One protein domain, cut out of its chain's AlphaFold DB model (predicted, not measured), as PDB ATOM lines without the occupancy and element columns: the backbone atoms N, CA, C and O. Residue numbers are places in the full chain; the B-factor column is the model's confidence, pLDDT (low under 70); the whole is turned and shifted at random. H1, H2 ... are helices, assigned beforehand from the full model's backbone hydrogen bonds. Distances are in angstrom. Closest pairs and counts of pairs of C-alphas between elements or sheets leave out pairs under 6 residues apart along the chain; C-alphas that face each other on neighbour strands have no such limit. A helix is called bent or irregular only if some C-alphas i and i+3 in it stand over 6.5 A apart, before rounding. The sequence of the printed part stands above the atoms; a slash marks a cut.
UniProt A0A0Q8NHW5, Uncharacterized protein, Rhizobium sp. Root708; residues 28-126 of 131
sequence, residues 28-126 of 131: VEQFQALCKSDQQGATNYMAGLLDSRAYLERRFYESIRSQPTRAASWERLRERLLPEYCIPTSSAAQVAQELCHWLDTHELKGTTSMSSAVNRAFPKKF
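Overview. This is residues 28 to 126 of the 131 residues of an uncharacterized protein of Rhizobium sp. Root708 (UniProt A0A0Q8NHW5). One long helix, H2, makes the spine of a rod: H1 and H4 pack on its early part in a head that H5 joins next to H4, and at its far end H3 folds back in a helical hairpin. Residues 65 to 70, of which 68 to 70 belong to H3, stand free. The 99 printed residues hold five named helices, H1 to H5 in order, and no named strand: all helix. The whole is only just loose, close to compact, with a radius of gyration of the C-alphas of 15.3 A and spans of 50 by 24 by 20 A.

Along the chain. Find C-alpha 28 at (51.392, -12.373, -19.756), where H1 begins and runs to 37. H2, residues 39 to 66, runs 40.7 A to C-alpha 66 at (26.182, -24.799, 5.304). Next come H3, residues 68 to 81, 18.6 A; H4, residues 92 to 105, 20.0 A; and H5, residues 114 to 125, 15.5 A, ending at (44.110, -27.873, -22.514). H3 is irregular, with C-alphas 69 and 72 7.9 A apart, and H5 only just, with 120 and 123 6.6 A apart.

Arrangement. Look first at H1 and H2, which touch at a steep tilt of 48 degrees, closest at the C-alphas of Leu 34 and Ala 42, 5.3 A. H2 touches H3, its hairpin partner, with residues 60 to 64 alone, closest at Ile 64 and Ala 71, C-alphas 5.8 A apart. H4 touches H2, closest C-alphas Thr 43 and Ala 93, 4.8 A, and H1, closest C-alphas Cys 35 and Cys 100, 5.8 A. H4 and H5 only just touch, with 3 pairs of C-alphas within 8 A, closest Trp 102 and Ala 121, 7.2 A. H2 and H5 are apart. In H1, H2 and H4 every O i to N i+4 pair is within hydrogen-bond range; in H3 7 of 10 and in H5 6 of 8 are.

Size, cuts and confidence. The C-alphas farthest apart are those of Ser 37 and Thr 69, 50.4 A. The printed part has no cut and no long link. Look for pLDDT under 70 at residues 71, 77, 79 to 84 and 110.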
ATOM      1  N   VAL A  28      50.888 -11.372 -18.804       89.00
ATOM      2  CA  VAL A  28      51.392 -12.373 -19.756       89.00
ATOM      3  C   VAL A  28      52.874 -12.169 -20.045       89.00
ATOM      4  O   VAL A  28      53.634 -13.130 -20.009       89.00
ATOM      5  N   GLU A  29      53.300 -10.925 -20.258       89.81
ATOM      6  CA  GLU A  29      54.703 -10.606 -20.524       89.81
ATOM      7  C   GLU A  29      55.623 -10.998 -19.357       89.81
ATOM      8  O   GLU A  29      56.672 -11.607 -19.564       89.81
ATOM      9  N   GLN A  30      55.217 -10.706 -18.119       91.12
ATOM     10  CA  GLN A  30      55.990 -11.064 -16.928       91.12
ATOM     11  C   GLN A  30      56.103 -12.581 -16.761       91.12
ATOM     12  O   GLN A  30      57.174 -13.088 -16.436       91.12
ATOM     13  N   PHE A  31      55.025 -13.322 -17.021       91.56
ATOM     14  CA  PHE A  31      55.070 -14.781 -16.969       91.56
ATOM     15  C   PHE A  31      55.890 -15.377 -18.119       91.56
ATOM     16  O   PHE A  31      56.672 -16.295 -17.897       91.56
ATOM     17  N   GLN A  32      55.800 -14.824 -19.332       91.38
ATOM     18  CA  GLN A  32      56.659 -15.215 -20.453       91.38
ATOM     19  C   GLN A  32      58.142 -14.950 -20.161       91.38
ATOM     20  O   GLN A  32      58.993 -15.722 -20.604       91.38
ATOM     21  N   ALA A  33      58.467 -13.896 -19.407       91.88
ATOM     22  CA  ALA A  33      59.827 -13.676 -18.927       91.88
ATOM     23  C   ALA A  33      60.270 -14.815 -17.994       91.88
ATOM     24  O   ALA A  33      61.336 -15.383 -18.221       91.88
ATOM     25  N   LEU A  34      59.427 -15.224 -17.033       92.62
ATOM     26  CA  LEU A  34      59.701 -16.381 -16.166       92.62
ATOM     27  C   LEU A  34      59.899 -17.669 -16.977       92.62
ATOM     28  O   LEU A  34      60.877 -18.373 -16.759       92.62
ATOM     29  N   CYS A  35      59.057 -17.939 -17.976       92.25
ATOM     30  CA  CYS A  35      59.214 -19.101 -18.859       92.25
ATOM     31  C   CYS A  35      60.588 -19.170 -19.551       92.25
ATOM     32  O   CYS A  35      61.047 -20.253 -19.903       92.25
ATOM     33  N   LYS A  36      61.237 -18.022 -19.791       92.69
ATOM     34  CA  LYS A  36      62.524 -17.941 -20.502       92.69
ATOM     35  C   LYS A  36      63.727 -17.936 -19.564       92.69
ATOM     36  O   LYS A  36      64.776 -18.449 -19.943       92.69
ATOM     37  N   SER A  37      63.608 -17.324 -18.386       93.12
ATOM     38  CA  SER A  37      64.746 -17.083 -17.486       93.12
ATOM     39  C   SER A  37      64.677 -17.817 -16.147       93.12
ATOM     40  O   SER A  37      65.720 -17.998 -15.524       93.12
ATOM     41  N   ASP A  38      63.493 -18.242 -15.705       93.44
ATOM     42  CA  ASP A  38      63.266 -18.855 -14.394       93.44
ATOM     43  C   ASP A  38      62.084 -19.844 -14.419       93.44
ATOM     44  O   ASP A  38      60.956 -19.555 -13.998       93.44
ATOM     45  N   GLN A  39      62.364 -21.061 -14.889       90.88
ATOM     46  CA  GLN A  39      61.372 -22.136 -14.965       90.88
ATOM     47  C   GLN A  39      60.820 -22.529 -13.582       90.88
ATOM     48  O   GLN A  39      59.663 -22.951 -13.464       90.88
ATOM     49  N   GLN A  40      61.620 -22.374 -12.522       93.38
ATOM     50  CA  GLN A  40      61.168 -22.629 -11.157       93.38
ATOM     51  C   GLN A  40      60.178 -21.549 -10.708       93.38
ATOM     52  O   GLN A  40      59.152 -21.875 -10.114       93.38
ATOM     53  N   GLY A  41      60.431 -20.284 -11.041       91.25
ATOM     54  CA  GLY A  41      59.507 -19.170 -10.827       91.25
ATOM     55  C   GLY A  41      58.170 -19.372 -11.537       91.25
ATOM     56  O   GLY A  41      57.118 -19.229 -10.910       91.25
ATOM     57  N   ALA A  42      58.185 -19.795 -12.806       91.38
ATOM     58  CA  ALA A  42      56.967 -20.135 -13.549       91.38
ATOM     59  C   ALA A  42      56.191 -21.294 -12.891       91.38
ATOM     60  O   ALA A  42      54.969 -21.229 -12.740       91.38
ATOM     61  N   THR A  43      56.903 -22.328 -12.430       93.25
ATOM     62  CA  THR A  43      56.317 -23.469 -11.706       93.25
ATOM     63  C   THR A  43      55.680 -23.039 -10.385       93.25
ATOM     64  O   THR A  43      54.544 -23.410 -10.096       93.25
ATOM     65  N   ASN A  44      56.380 -22.224  -9.593       91.38
ATOM     66  CA  ASN A  44      55.893 -21.721  -8.309       91.38
ATOM     67  C   ASN A  44      54.664 -20.820  -8.485       91.38
ATOM     68  O   ASN A  44      53.715 -20.916  -7.708       91.38
ATOM     69  N   TYR A  45      54.660 -19.978  -9.521       89.94
ATOM     70  CA  TYR A  45      53.495 -19.175  -9.882       89.94
ATOM     71  C   TYR A  45      52.286 -20.068 -10.176       89.94
ATOM     72  O   TYR A  45      51.206 -19.847  -9.625       89.94
ATOM     73  N   MET A  46      52.474 -21.113 -10.989       89.50
ATOM     74  CA  MET A  46      51.389 -22.035 -11.307       89.50
ATOM     75  C   MET A  46      50.905 -22.815 -10.092       89.50
ATOM     76  O   MET A  46      49.696 -22.934  -9.915       89.50
ATOM     77  N   ALA A  47      51.804 -23.286  -9.228       89.81
ATOM     78  CA  ALA A  47      51.425 -23.933  -7.975       89.81
ATOM     79  C   ALA A  47      50.533 -23.010  -7.128       89.81
ATOM     80  O   ALA A  47      49.434 -23.401  -6.747       89.81
ATOM     81  N   GLY A  48      50.936 -21.750  -6.940       88.00
ATOM     82  CA  GLY A  48      50.146 -20.772  -6.190       88.00
ATOM     83  C   GLY A  48      48.775 -20.482  -6.815       88.00
ATOM     84  O   GLY A  48      47.786 -20.335  -6.092       88.00
ATOM     85  N   LEU A  49      48.689 -20.426  -8.146       85.50
ATOM     86  CA  LEU A  49      47.425 -20.227  -8.855       85.50
ATOM     87  C   LEU A  49      46.485 -21.436  -8.700       85.50
ATOM     88  O   LEU A  49      45.296 -21.257  -8.423       85.50
ATOM     89  N   LEU A  50      47.013 -22.655  -8.827       85.56
ATOM     90  CA  LEU A  50      46.255 -23.895  -8.647       85.56
ATOM     91  C   LEU A  50      45.791 -24.078  -7.196       85.56
ATOM     92  O   LEU A  50      44.626 -24.400  -6.969       85.56
ATOM     93  N   ASP A  51      46.646 -23.784  -6.217       86.25
ATOM     94  CA  ASP A  51      46.300 -23.843  -4.793       86.25
ATOM     95  C   ASP A  51      45.216 -22.824  -4.434       86.25
ATOM     96  O   ASP A  51      44.245 -23.144  -3.744       86.25
ATOM     97  N   SER A  52      45.334 -21.596  -4.950       82.25
ATOM     98  CA  SER A  52      44.319 -20.550  -4.760       82.25
ATOM     99  C   SER A  52      42.975 -20.975  -5.346       82.25
ATOM    100  O   SER A  52      41.924 -20.751  -4.743       82.25
ATOM    101  N   ARG A  53      43.000 -21.637  -6.506       80.06
ATOM    102  CA  ARG A  53      41.809 -22.186  -7.145       80.06
ATOM    103  C   ARG A  53      41.180 -23.305  -6.309       80.06
ATOM    104  O   ARG A  53      39.983 -23.232  -6.033       80.06
ATOM    105  N   ALA A  54      41.974 -24.276  -5.859       83.12
ATOM    106  CA  ALA A  54      41.523 -25.367  -4.992       83.12
ATOM    107  C   ALA A  54      40.905 -24.848  -3.691       83.12
ATOM    108  O   ALA A  54      39.870 -25.338  -3.232       83.12
ATOM    109  N   TYR A  55      41.519 -23.820  -3.107       83.94
ATOM    110  CA  TYR A  55      41.011 -23.163  -1.913       83.94
ATOM    111  C   TYR A  55      39.645 -22.506  -2.158       83.94
ATOM    112  O   TYR A  55      38.721 -22.717  -1.371       83.94
ATOM    113  N   LEU A  56      39.487 -21.746  -3.249       79.31
ATOM    114  CA  LEU A  56      38.215 -21.100  -3.591       79.31
ATOM    115  C   LEU A  56      37.101 -22.121  -3.844       79.31
ATOM    116  O   LEU A  56      36.005 -21.950  -3.313       79.31
ATOM    117  N   GLU A  57      37.380 -23.193  -4.589       79.31
ATOM    118  CA  GLU A  57      36.422 -24.283  -4.809       79.31
ATOM    119  C   GLU A  57      35.994 -24.931  -3.489       79.31
ATOM    120  O   GLU A  57      34.800 -25.074  -3.224       79.31
ATOM    121  N   ARG A  58      36.945 -25.252  -2.604       83.88
ATOM    122  CA  ARG A  58      36.635 -25.842  -1.295       83.88
ATOM    123  C   ARG A  58      35.743 -24.928  -0.456       83.88
ATOM    124  O   ARG A  58      34.715 -25.377   0.047       83.88
ATOM    125  N   ARG A  59      36.103 -23.647  -0.332       80.88
ATOM    126  CA  ARG A  59      35.323 -22.656   0.433       80.88
ATOM    127  C   ARG A  59      33.919 -22.489  -0.133       80.88
ATOM    128  O   ARG A  59      32.964 -22.309   0.623       80.88
ATOM    129  N   PHE A  60      33.794 -22.571  -1.450       77.56
ATOM    130  CA  PHE A  60      32.520 -22.511  -2.138       77.56
ATOM    131  C   PHE A  60      31.623 -23.713  -1.788       77.56
ATOM    132  O   PHE A  60      30.489 -23.522  -1.346       77.56
ATOM    133  N   TYR A  61      32.141 -24.942  -1.877       76.94
ATOM    134  CA  TYR A  61      31.393 -26.149  -1.497       76.94
ATOM    135  C   TYR A  61      31.031 -26.190  -0.007       76.94
ATOM    136  O   TYR A  61      29.908 -26.552   0.350       76.94
ATOM    137  N   GLU A  62      31.944 -25.776   0.873       82.12
ATOM    138  CA  GLU A  62      31.668 -25.626   2.307       82.12
ATOM    139  C   GLU A  62      30.513 -24.645   2.553       82.12
ATOM    140  O   GLU A  62      29.617 -24.920   3.357       82.12
ATOM    141  N   SER A  63      30.490 -23.526   1.822       77.69
ATOM    142  CA  SER A  63      29.413 -22.541   1.914       77.69
ATOM    143  C   SER A  63      28.065 -23.124   1.485       77.69
ATOM    144  O   SER A  63      27.090 -22.983   2.231       77.69
ATOM    145  N   ILE A  64      28.007 -23.855   0.365       76.19
ATOM    146  CA  ILE A  64      26.784 -24.544  -0.087       76.19
ATOM    147  C   ILE A  64      26.289 -25.523   0.974       76.19
ATOM    148  O   ILE A  64      25.113 -25.494   1.339       76.19
ATOM    149  N   ARG A  65      27.186 -26.360   1.507       76.56
ATOM    150  CA  ARG A  65      26.843 -27.364   2.521       76.56
ATOM    151  C   ARG A  65      26.243 -26.732   3.777       76.56
ATOM    152  O   ARG A  65      25.348 -27.313   4.381       76.56
ATOM    153  N   SER A  66      26.708 -25.541   4.153       80.88
ATOM    154  CA  SER A  66      26.182 -24.799   5.304       80.88
ATOM    155  C   SER A  66      24.818 -24.134   5.053       80.88
ATOM    156  O   SER A  66      24.126 -23.793   6.011       80.88
ATOM    157  N   GLN A  67      24.414 -23.940   3.789       78.44
ATOM    158  CA  GLN A  67      23.176 -23.248   3.394       78.44
ATOM    159  C   GLN A  67      22.473 -23.954   2.213       78.44
ATOM    160  O   GLN A  67      22.344 -23.372   1.129       78.44
ATOM    161  N   PRO A  68      21.964 -25.186   2.404       70.81
ATOM    162  CA  PRO A  68      21.436 -26.010   1.313       70.81
ATOM    163  C   PRO A  68      20.212 -25.397   0.619       70.81
ATOM    164  O   PRO A  68      20.037 -25.558  -0.585       70.81
ATOM    165  N   THR A  69      19.399 -24.603   1.325       80.62
ATOM    166  CA  THR A  69      18.238 -23.898   0.745       80.62
ATOM    167  C   THR A  69      18.617 -22.838  -0.294       80.62
ATOM    168  O   THR A  69      17.755 -22.356  -1.025       80.62
ATOM    169  N   ARG A  70      19.903 -22.473  -0.389       73.31
ATOM    170  CA  ARG A  70      20.437 -21.539  -1.388       73.31
ATOM    171  C   ARG A  70      21.248 -22.225  -2.484       73.31
ATOM    172  O   ARG A  70      21.815 -21.515  -3.310       73.31
ATOM    173  N   ALA A  71      21.292 -23.561  -2.528       69.38
ATOM    174  CA  ALA A  71      22.120 -24.319  -3.469       69.38
ATOM    175  C   ALA A  71      21.940 -23.860  -4.928       69.38
ATOM    176  O   ALA A  71      22.924 -23.545  -5.578       69.38
ATOM    177  N   ALA A  72      20.705 -23.660  -5.404       73.00
ATOM    178  CA  ALA A  72      20.445 -23.189  -6.773       73.00
ATOM    179  C   ALA A  72      20.916 -21.745  -7.061       73.00
ATOM    180  O   ALA A  72      21.176 -21.368  -8.204       73.00
ATOM    181  N   SER A  73      20.984 -20.883  -6.044       77.25
ATOM    182  CA  SER A  73      21.565 -19.540  -6.181       77.25
ATOM    183  C   SER A  73      23.088 -19.597  -6.141       77.25
ATOM    184  O   SER A  73      23.744 -18.818  -6.828       77.25
ATOM    185  N   TRP A  74      23.639 -20.537  -5.374       70.88
ATOM    186  CA  TRP A  74      25.062 -20.813  -5.362       70.88
ATOM    187  C   TRP A  74      25.519 -21.422  -6.682       70.88
ATOM    188  O   TRP A  74      26.422 -20.856  -7.263       70.88
ATOM    189  N   GLU A  75      24.870 -22.441  -7.240       73.88
ATOM    190  CA  GLU A  75      25.208 -23.020  -8.555       73.88
ATOM    191  C   GLU A  75      25.368 -21.931  -9.635       73.88
ATOM    192  O   GLU A  75      26.388 -21.848 -10.311       73.88
ATOM    193  N   ARG A  76      24.435 -20.971  -9.678       76.19
ATOM    194  CA  ARG A  76      24.510 -19.803 -10.576       76.19
ATOM    195  C   ARG A  76      25.662 -18.848 -10.261       76.19
ATOM    196  O   ARG A  76      26.190 -18.192 -11.154       76.19
ATOM    197  N   LEU A  77      26.038 -18.708  -8.991       69.44
ATOM    198  CA  LEU A  77      27.243 -17.975  -8.592       69.44
ATOM    199  C   LEU A  77      28.514 -18.759  -8.938       69.44
ATOM    200  O   LEU A  77      29.502 -18.132  -9.302       69.44
ATOM    201  N   ARG A  78      28.486 -20.096  -8.878       72.81
ATOM    202  CA  ARG A  78      29.579 -20.986  -9.282       72.81
ATOM    203  C   ARG A  78      29.927 -20.727 -10.736       72.81
ATOM    204  O   ARG A  78      31.047 -20.331 -11.019       72.81
ATOM    205  N   GLU A  79      28.937 -20.844 -11.614       69.88
ATOM    206  CA  GLU A  79      29.069 -20.616 -13.057       69.88
ATOM    207  C   GLU A  79      29.575 -19.204 -13.390       69.88
ATOM    208  O   GLU A  79      30.268 -19.006 -14.380       69.88
ATOM    209  N   ARG A  80      29.259 -18.204 -12.554       67.62
ATOM    210  CA  ARG A  80      29.700 -16.813 -12.755       67.62
ATOM    211  C   ARG A  80      31.088 -16.502 -12.202       67.62
ATOM    212  O   ARG A  80      31.734 -15.584 -12.698       67.62
ATOM    213  N   LEU A  81      31.498 -17.166 -11.125       64.12
ATOM    214  CA  LEU A  81      32.697 -16.809 -10.356       64.12
ATOM    215  C   LEU A  81      33.850 -17.786 -10.557       64.12
ATOM    216  O   LEU A  81      35.007 -17.416 -10.363       64.12
ATOM    217  N   LEU A  82      33.553 -19.036 -10.900       65.31
ATOM    218  CA  LEU A  82      34.549 -20.063 -11.125       65.31
ATOM    219  C   LEU A  82      34.829 -20.172 -12.633       65.31
ATOM    220  O   LEU A  82      33.887 -20.342 -13.398       65.31
ATOM    221  N   PRO A  83      36.100 -20.104 -13.071       64.19
ATOM    222  CA  PRO A  83      36.454 -20.365 -14.461       64.19
ATOM    223  C   PRO A  83      35.978 -21.738 -14.945       64.19
ATOM    224  O   PRO A  83      35.920 -22.686 -14.160       64.19
ATOM    225  N   GLU A  84      35.709 -21.835 -16.249       68.94
ATOM    226  CA  GLU A  84      35.218 -23.024 -16.972       68.94
ATOM    227  C   GLU A  84      36.278 -24.133 -17.140       68.94
ATOM    228  O   GLU A  84      36.310 -24.838 -18.147       68.94
ATOM    229  N   TYR A  85      37.205 -24.277 -16.197       70.75
ATOM    230  CA  TYR A  85      38.190 -25.352 -16.222       70.75
ATOM    231  C   TYR A  85      38.293 -26.029 -14.863       70.75
ATOM    232  O   TYR A  85      38.137 -25.409 -13.807       70.75
ATOM    233  N   CYS A  86      38.598 -27.320 -14.910       75.56
ATOM    234  CA  CYS A  86      38.869 -28.118 -13.731       75.56
ATOM    235  C   CYS A  86      40.332 -27.957 -13.340       75.56
ATOM    236  O   CYS A  86      41.201 -27.764 -14.193       75.56
ATOM    237  N   ILE A  87      40.613 -28.039 -12.042       79.88
ATOM    238  CA  ILE A  87      41.990 -28.032 -11.552       79.88
ATOM    239  C   ILE A  87      42.726 -29.206 -12.215       79.88
ATOM    240  O   ILE A  87      42.301 -30.350 -12.035       79.88
ATOM    241  N   PRO A  88      43.795 -28.953 -12.993       81.06
ATOM    242  CA  PRO A  88      44.542 -30.022 -13.631       81.06
ATOM    243  C   PRO A  88      45.083 -30.996 -12.582       81.06
ATOM    244  O   PRO A  88      45.607 -30.576 -11.552       81.06
ATOM    245  N   THR A  89      45.008 -32.296 -12.860       82.31
ATOM    246  CA  THR A  89      45.644 -33.332 -12.024       82.31
ATOM    247  C   THR A  89      47.155 -33.414 -12.250       82.31
ATOM    248  O   THR A  89      47.870 -34.048 -11.475       82.31
ATOM    249  N   SER A  90      47.642 -32.804 -13.332       85.81
ATOM    250  CA  SER A  90      49.060 -32.700 -13.666       85.81
ATOM    251  C   SER A  90      49.827 -31.880 -12.630       85.81
ATOM    252  O   SER A  90      49.278 -31.001 -11.967       85.81
ATOM    253  N   SER A  91      51.135 -32.124 -12.523       88.62
ATOM    254  CA  SER A  91      51.990 -31.339 -11.630       88.62
ATOM    255  C   SER A  91      52.048 -29.868 -12.057       88.62
ATOM    256  O   SER A  91      51.970 -29.550 -13.245       88.62
ATOM    257  N   ALA A  92      52.266 -28.961 -11.101       90.00
ATOM    258  CA  ALA A  92      52.416 -27.532 -11.392       90.00
ATOM    259  C   ALA A  92      53.515 -27.247 -12.433       90.00
ATOM    260  O   ALA A  92      53.359 -26.347 -13.254       90.00
ATOM    261  N   ALA A  93      54.591 -28.042 -12.443       92.00
ATOM    262  CA  ALA A  93      55.671 -27.928 -13.423       92.00
ATOM    263  C   ALA A  93      55.191 -28.253 -14.846       92.00
ATOM    264  O   ALA A  93      55.474 -27.508 -15.783       92.00
ATOM    265  N   GLN A  94      54.417 -29.331 -15.003       92.06
ATOM    266  CA  GLN A  94      53.847 -29.712 -16.294       92.06
ATOM    267  C   GLN A  94      52.828 -28.674 -16.779       92.06
ATOM    268  O   GLN A  94      52.840 -28.289 -17.946       92.06
ATOM    269  N   VAL A  95      51.981 -28.171 -15.877       91.19
ATOM    270  CA  VAL A  95      51.007 -27.119 -16.201       91.19
ATOM    271  C   VAL A  95      51.716 -25.821 -16.609       91.19
ATOM    272  O   VAL A  95      51.309 -25.185 -17.579       91.19
ATOM    273  N   ALA A  96      52.797 -25.443 -15.920       92.00
ATOM    274  CA  ALA A  96      53.608 -24.283 -16.286       92.00
ATOM    275  C   ALA A  96      54.232 -24.442 -17.674       92.00
ATOM    276  O   ALA A  96      54.156 -23.518 -18.477       92.00
ATOM    277  N   GLN A  97      54.785 -25.615 -17.989       92.88
ATOM    278  CA  GLN A  97      55.371 -25.891 -19.301       92.88
ATOM    279  C   GLN A  97      54.338 -25.795 -20.433       92.88
ATOM    280  O   GLN A  97      54.595 -25.131 -21.439       92.88
ATOM    281  N   GLU A  98      53.161 -26.399 -20.258       89.94
ATOM    282  CA  GLU A  98      52.059 -26.304 -21.225       89.94
ATOM    283  C   GLU A  98      51.607 -24.857 -21.429       89.94
ATOM    284  O   GLU A  98      51.390 -24.425 -22.562       89.94
ATOM    285  N   LEU A  99      51.502 -24.081 -20.348       89.50
ATOM    286  CA  LEU A  99      51.102 -22.682 -20.433       89.50
ATOM    287  C   LEU A  99      52.174 -21.819 -21.106       89.50
ATOM    288  O   LEU A  99      51.833 -20.993 -21.950       89.50
ATOM    289  N   CYS A 100      53.456 -22.032 -20.802       91.25
ATOM    290  CA  CYS A 100      54.565 -21.365 -21.486       91.25
ATOM    291  C   CYS A 100      54.536 -21.640 -22.996       91.25
ATOM    292  O   CYS A 100      54.642 -20.709 -23.790       91.25
ATOM    293  N   HIS A 101      54.320 -22.895 -23.400       90.56
ATOM    294  CA  HIS A 101      54.196 -23.261 -24.812       90.56
ATOM    295  C   HIS A 101      52.950 -22.647 -25.472       90.56
ATOM    296  O   HIS A 101      53.001 -22.152 -26.600       90.56
ATOM    297  N   TRP A 102      51.818 -22.638 -24.769       88.31
ATOM    298  CA  TRP A 102      50.588 -22.036 -25.276       88.31
ATOM    299  C   TRP A 102      50.744 -20.525 -25.501       88.31
ATOM    300  O   TRP A 102      50.312 -20.015 -26.531       88.31
ATOM    301  N   LEU A 103      51.414 -19.817 -24.589       87.19
ATOM    302  CA  LEU A 103      51.680 -18.379 -24.705       87.19
ATOM    303  C   LEU A 103      52.687 -18.021 -25.801       87.19
ATOM    304  O   LEU A 103      52.667 -16.893 -26.279       87.19
ATOM    305  N   ASP A 104      53.575 -18.938 -26.178       86.19
ATOM    306  CA  ASP A 104      54.510 -18.737 -27.294       86.19
ATOM    307  C   ASP A 104      53.815 -18.913 -28.655       86.19
ATOM    308  O   ASP A 104      54.152 -18.262 -29.639       86.19
ATOM    309  N   THR A 105      52.786 -19.763 -28.699       85.12
ATOM    310  CA  THR A 105      52.023 -20.077 -29.921       85.12
ATOM    311  C   THR A 105      50.799 -19.186 -30.136       85.12
ATOM    312  O   THR A 105      50.227 -19.190 -31.226       85.12
ATOM    313  N   HIS A 106      50.378 -18.428 -29.121       82.25
ATOM    314  CA  HIS A 106      49.207 -17.554 -29.175       82.25
ATOM    315  C   HIS A 106      49.607 -16.109 -28.871       82.25
ATOM    316  O   HIS A 106      50.054 -15.799 -27.768       82.25
ATOM    317  N   GLU A 107      49.374 -15.199 -29.819       71.62
ATOM    318  CA  GLU A 107      49.599 -13.767 -29.609       71.62
ATOM    319  C   GLU A 107      48.554 -13.182 -28.646       71.62
ATOM    320  O   GLU A 107      47.484 -12.705 -29.035       71.62
ATOM    321  N   LEU A 108      48.860 -13.214 -27.350       78.25
ATOM    322  CA  LEU A 108      48.177 -12.396 -26.358       78.25
ATOM    323  C   LEU A 108      48.894 -11.056 -26.203       78.25
ATOM    324  O   LEU A 108      50.119 -10.975 -26.216       78.25
ATOM    325  N   LYS A 109      48.126  -9.982 -25.991       73.31
ATOM    326  CA  LYS A 109      48.713  -8.677 -25.654       73.31
ATOM    327  C   LYS A 109      49.488  -8.811 -24.341       73.31
ATOM    328  O   LYS A 109      48.898  -9.254 -23.357       73.31
ATOM    329  N   GLY A 110      50.750  -8.377 -24.307       68.38
ATOM    330  CA  GLY A 110      51.635  -8.514 -23.138       68.38
ATOM    331  C   GLY A 110      51.083  -7.919 -21.834       68.38
ATOM    332  O   GLY A 110      51.376  -8.427 -20.756       68.38
ATOM    333  N   THR A 111      50.198  -6.918 -21.930       71.75
ATOM    334  CA  THR A 111      49.507  -6.278 -20.793       71.75
ATOM    335  C   THR A 111      48.292  -7.048 -20.269       71.75
ATOM    336  O   THR A 111      47.694  -6.647 -19.271       71.75
ATOM    337  N   THR A 112      47.896  -8.140 -20.925       81.44
ATOM    338  CA  THR A 112      46.794  -8.996 -20.468       81.44
ATOM    339  C   THR A 112      47.181  -9.647 -19.144       81.44
ATOM    340  O   THR A 112      48.319 -10.086 -18.981       81.44
ATOM    341  N   SER A 113      46.247  -9.733 -18.194       85.56
ATOM    342  CA  SER A 113      46.497 -10.455 -16.946       85.56
ATOM    343  C   SER A 113      46.662 -11.954 -17.204       85.56
ATOM    344  O   SER A 113      45.966 -12.537 -18.044       85.56
ATOM    345  N   MET A 114      47.534 -12.603 -16.438       86.31
ATOM    346  CA  MET A 114      47.714 -14.052 -16.520       86.31
ATOM    347  C   MET A 114      46.453 -14.824 -16.157       86.31
ATOM    348  O   MET A 114      46.168 -15.834 -16.788       86.31
ATOM    349  N   SER A 115      45.643 -14.323 -15.224       80.19
ATOM    350  CA  SER A 115      44.340 -14.919 -14.907       80.19
ATOM    351  C   SER A 115      43.420 -14.997 -16.132       80.19
ATOM    352  O   SER A 115      42.786 -16.021 -16.373       80.19
ATOM    353  N   SER A 116      43.396 -13.950 -16.961       80.62
ATOM    354  CA  SER A 116      42.619 -13.925 -18.204       80.62
ATOM    355  C   SER A 116      43.201 -14.871 -19.258       80.62
ATOM    356  O   SER A 116      42.451 -15.566 -19.944       80.62
ATOM    357  N   ALA A 117      44.532 -14.948 -19.364       84.38
ATOM    358  CA  ALA A 117      45.204 -15.894 -20.256       84.38
ATOM    359  C   ALA A 117      44.915 -17.354 -19.868       84.38
ATOM    360  O   ALA A 117      44.520 -18.151 -20.718       84.38
ATOM    361  N   VAL A 118      45.021 -17.680 -18.578       85.44
ATOM    362  CA  VAL A 118      44.700 -18.995 -18.008       85.44
ATOM    363  C   VAL A 118      43.245 -19.361 -18.288       85.44
ATOM    364  O   VAL A 118      42.995 -20.427 -18.840       85.44
ATOM    365  N   ASN A 119      42.294 -18.457 -18.036       80.81
ATOM    366  CA  ASN A 119      40.872 -18.701 -18.309       80.81
ATOM    367  C   ASN A 119      40.573 -18.987 -19.792       80.81
ATOM    368  O   ASN A 119      39.569 -19.621 -20.093       80.81
ATOM    369  N   ARG A 120      41.423 -18.544 -20.728       81.06
ATOM    370  CA  ARG A 120      41.288 -18.854 -22.164       81.06
ATOM    371  C   ARG A 120      42.001 -20.141 -22.571       81.06
ATOM    372  O   ARG A 120      41.528 -20.840 -23.467       81.06
ATOM    373  N   ALA A 121      43.158 -20.410 -21.974       82.81
ATOM    374  CA  ALA A 121      44.013 -21.538 -22.325       82.81
ATOM    375  C   ALA A 121      43.538 -22.842 -21.675       82.81
ATOM    376  O   ALA A 121      43.479 -23.884 -22.329       82.81
ATOM    377  N   PHE A 122      43.181 -22.788 -20.392       84.12
ATOM    378  CA  PHE A 122      42.951 -23.973 -19.573       84.12
ATOM    379  C   PHE A 122      41.721 -24.773 -19.987       84.12
ATOM    380  O   PHE A 122      41.882 -25.980 -20.109       84.12
ATOM    381  N   PRO A 123      40.557 -24.185 -20.321       80.94
ATOM    382  CA  PRO A 123      39.422 -24.985 -20.792       80.94
ATOM    383  C   PRO A 123      39.739 -25.825 -22.041       80.94
ATOM    384  O   PRO A 123      39.181 -26.898 -22.230       80.94
ATOM    385  N   LYS A 124      40.674 -25.367 -22.890       80.62
ATOM    386  CA  LYS A 124      41.095 -26.082 -24.110       80.62
ATOM    387  C   LYS A 124      42.130 -27.175 -23.847       80.62
ATOM    388  O   LYS A 124      42.216 -28.130 -24.611       80.62
ATOM    389  N   LYS A 125      42.973 -26.990 -22.829       78.62
ATOM    390  CA  LYS A 125      44.110 -27.873 -22.514       78.62
ATOM    391  C   LYS A 125      43.808 -28.865 -21.393       78.62
ATOM    392  O   LYS A 125      44.344 -29.966 -21.393       78.62
ATOM    393  N   PHE A 126      42.940 -28.471 -20.475       77.56
ATOM    394  CA  PHE A 126      42.519 -29.203 -19.290       77.56
ATOM    395  C   PHE A 126      40.988 -29.119 -19.171       77.56
ATOM    396  O   PHE A 126      40.476 -28.490 -18.238       77.56
TER     397      PHE A 126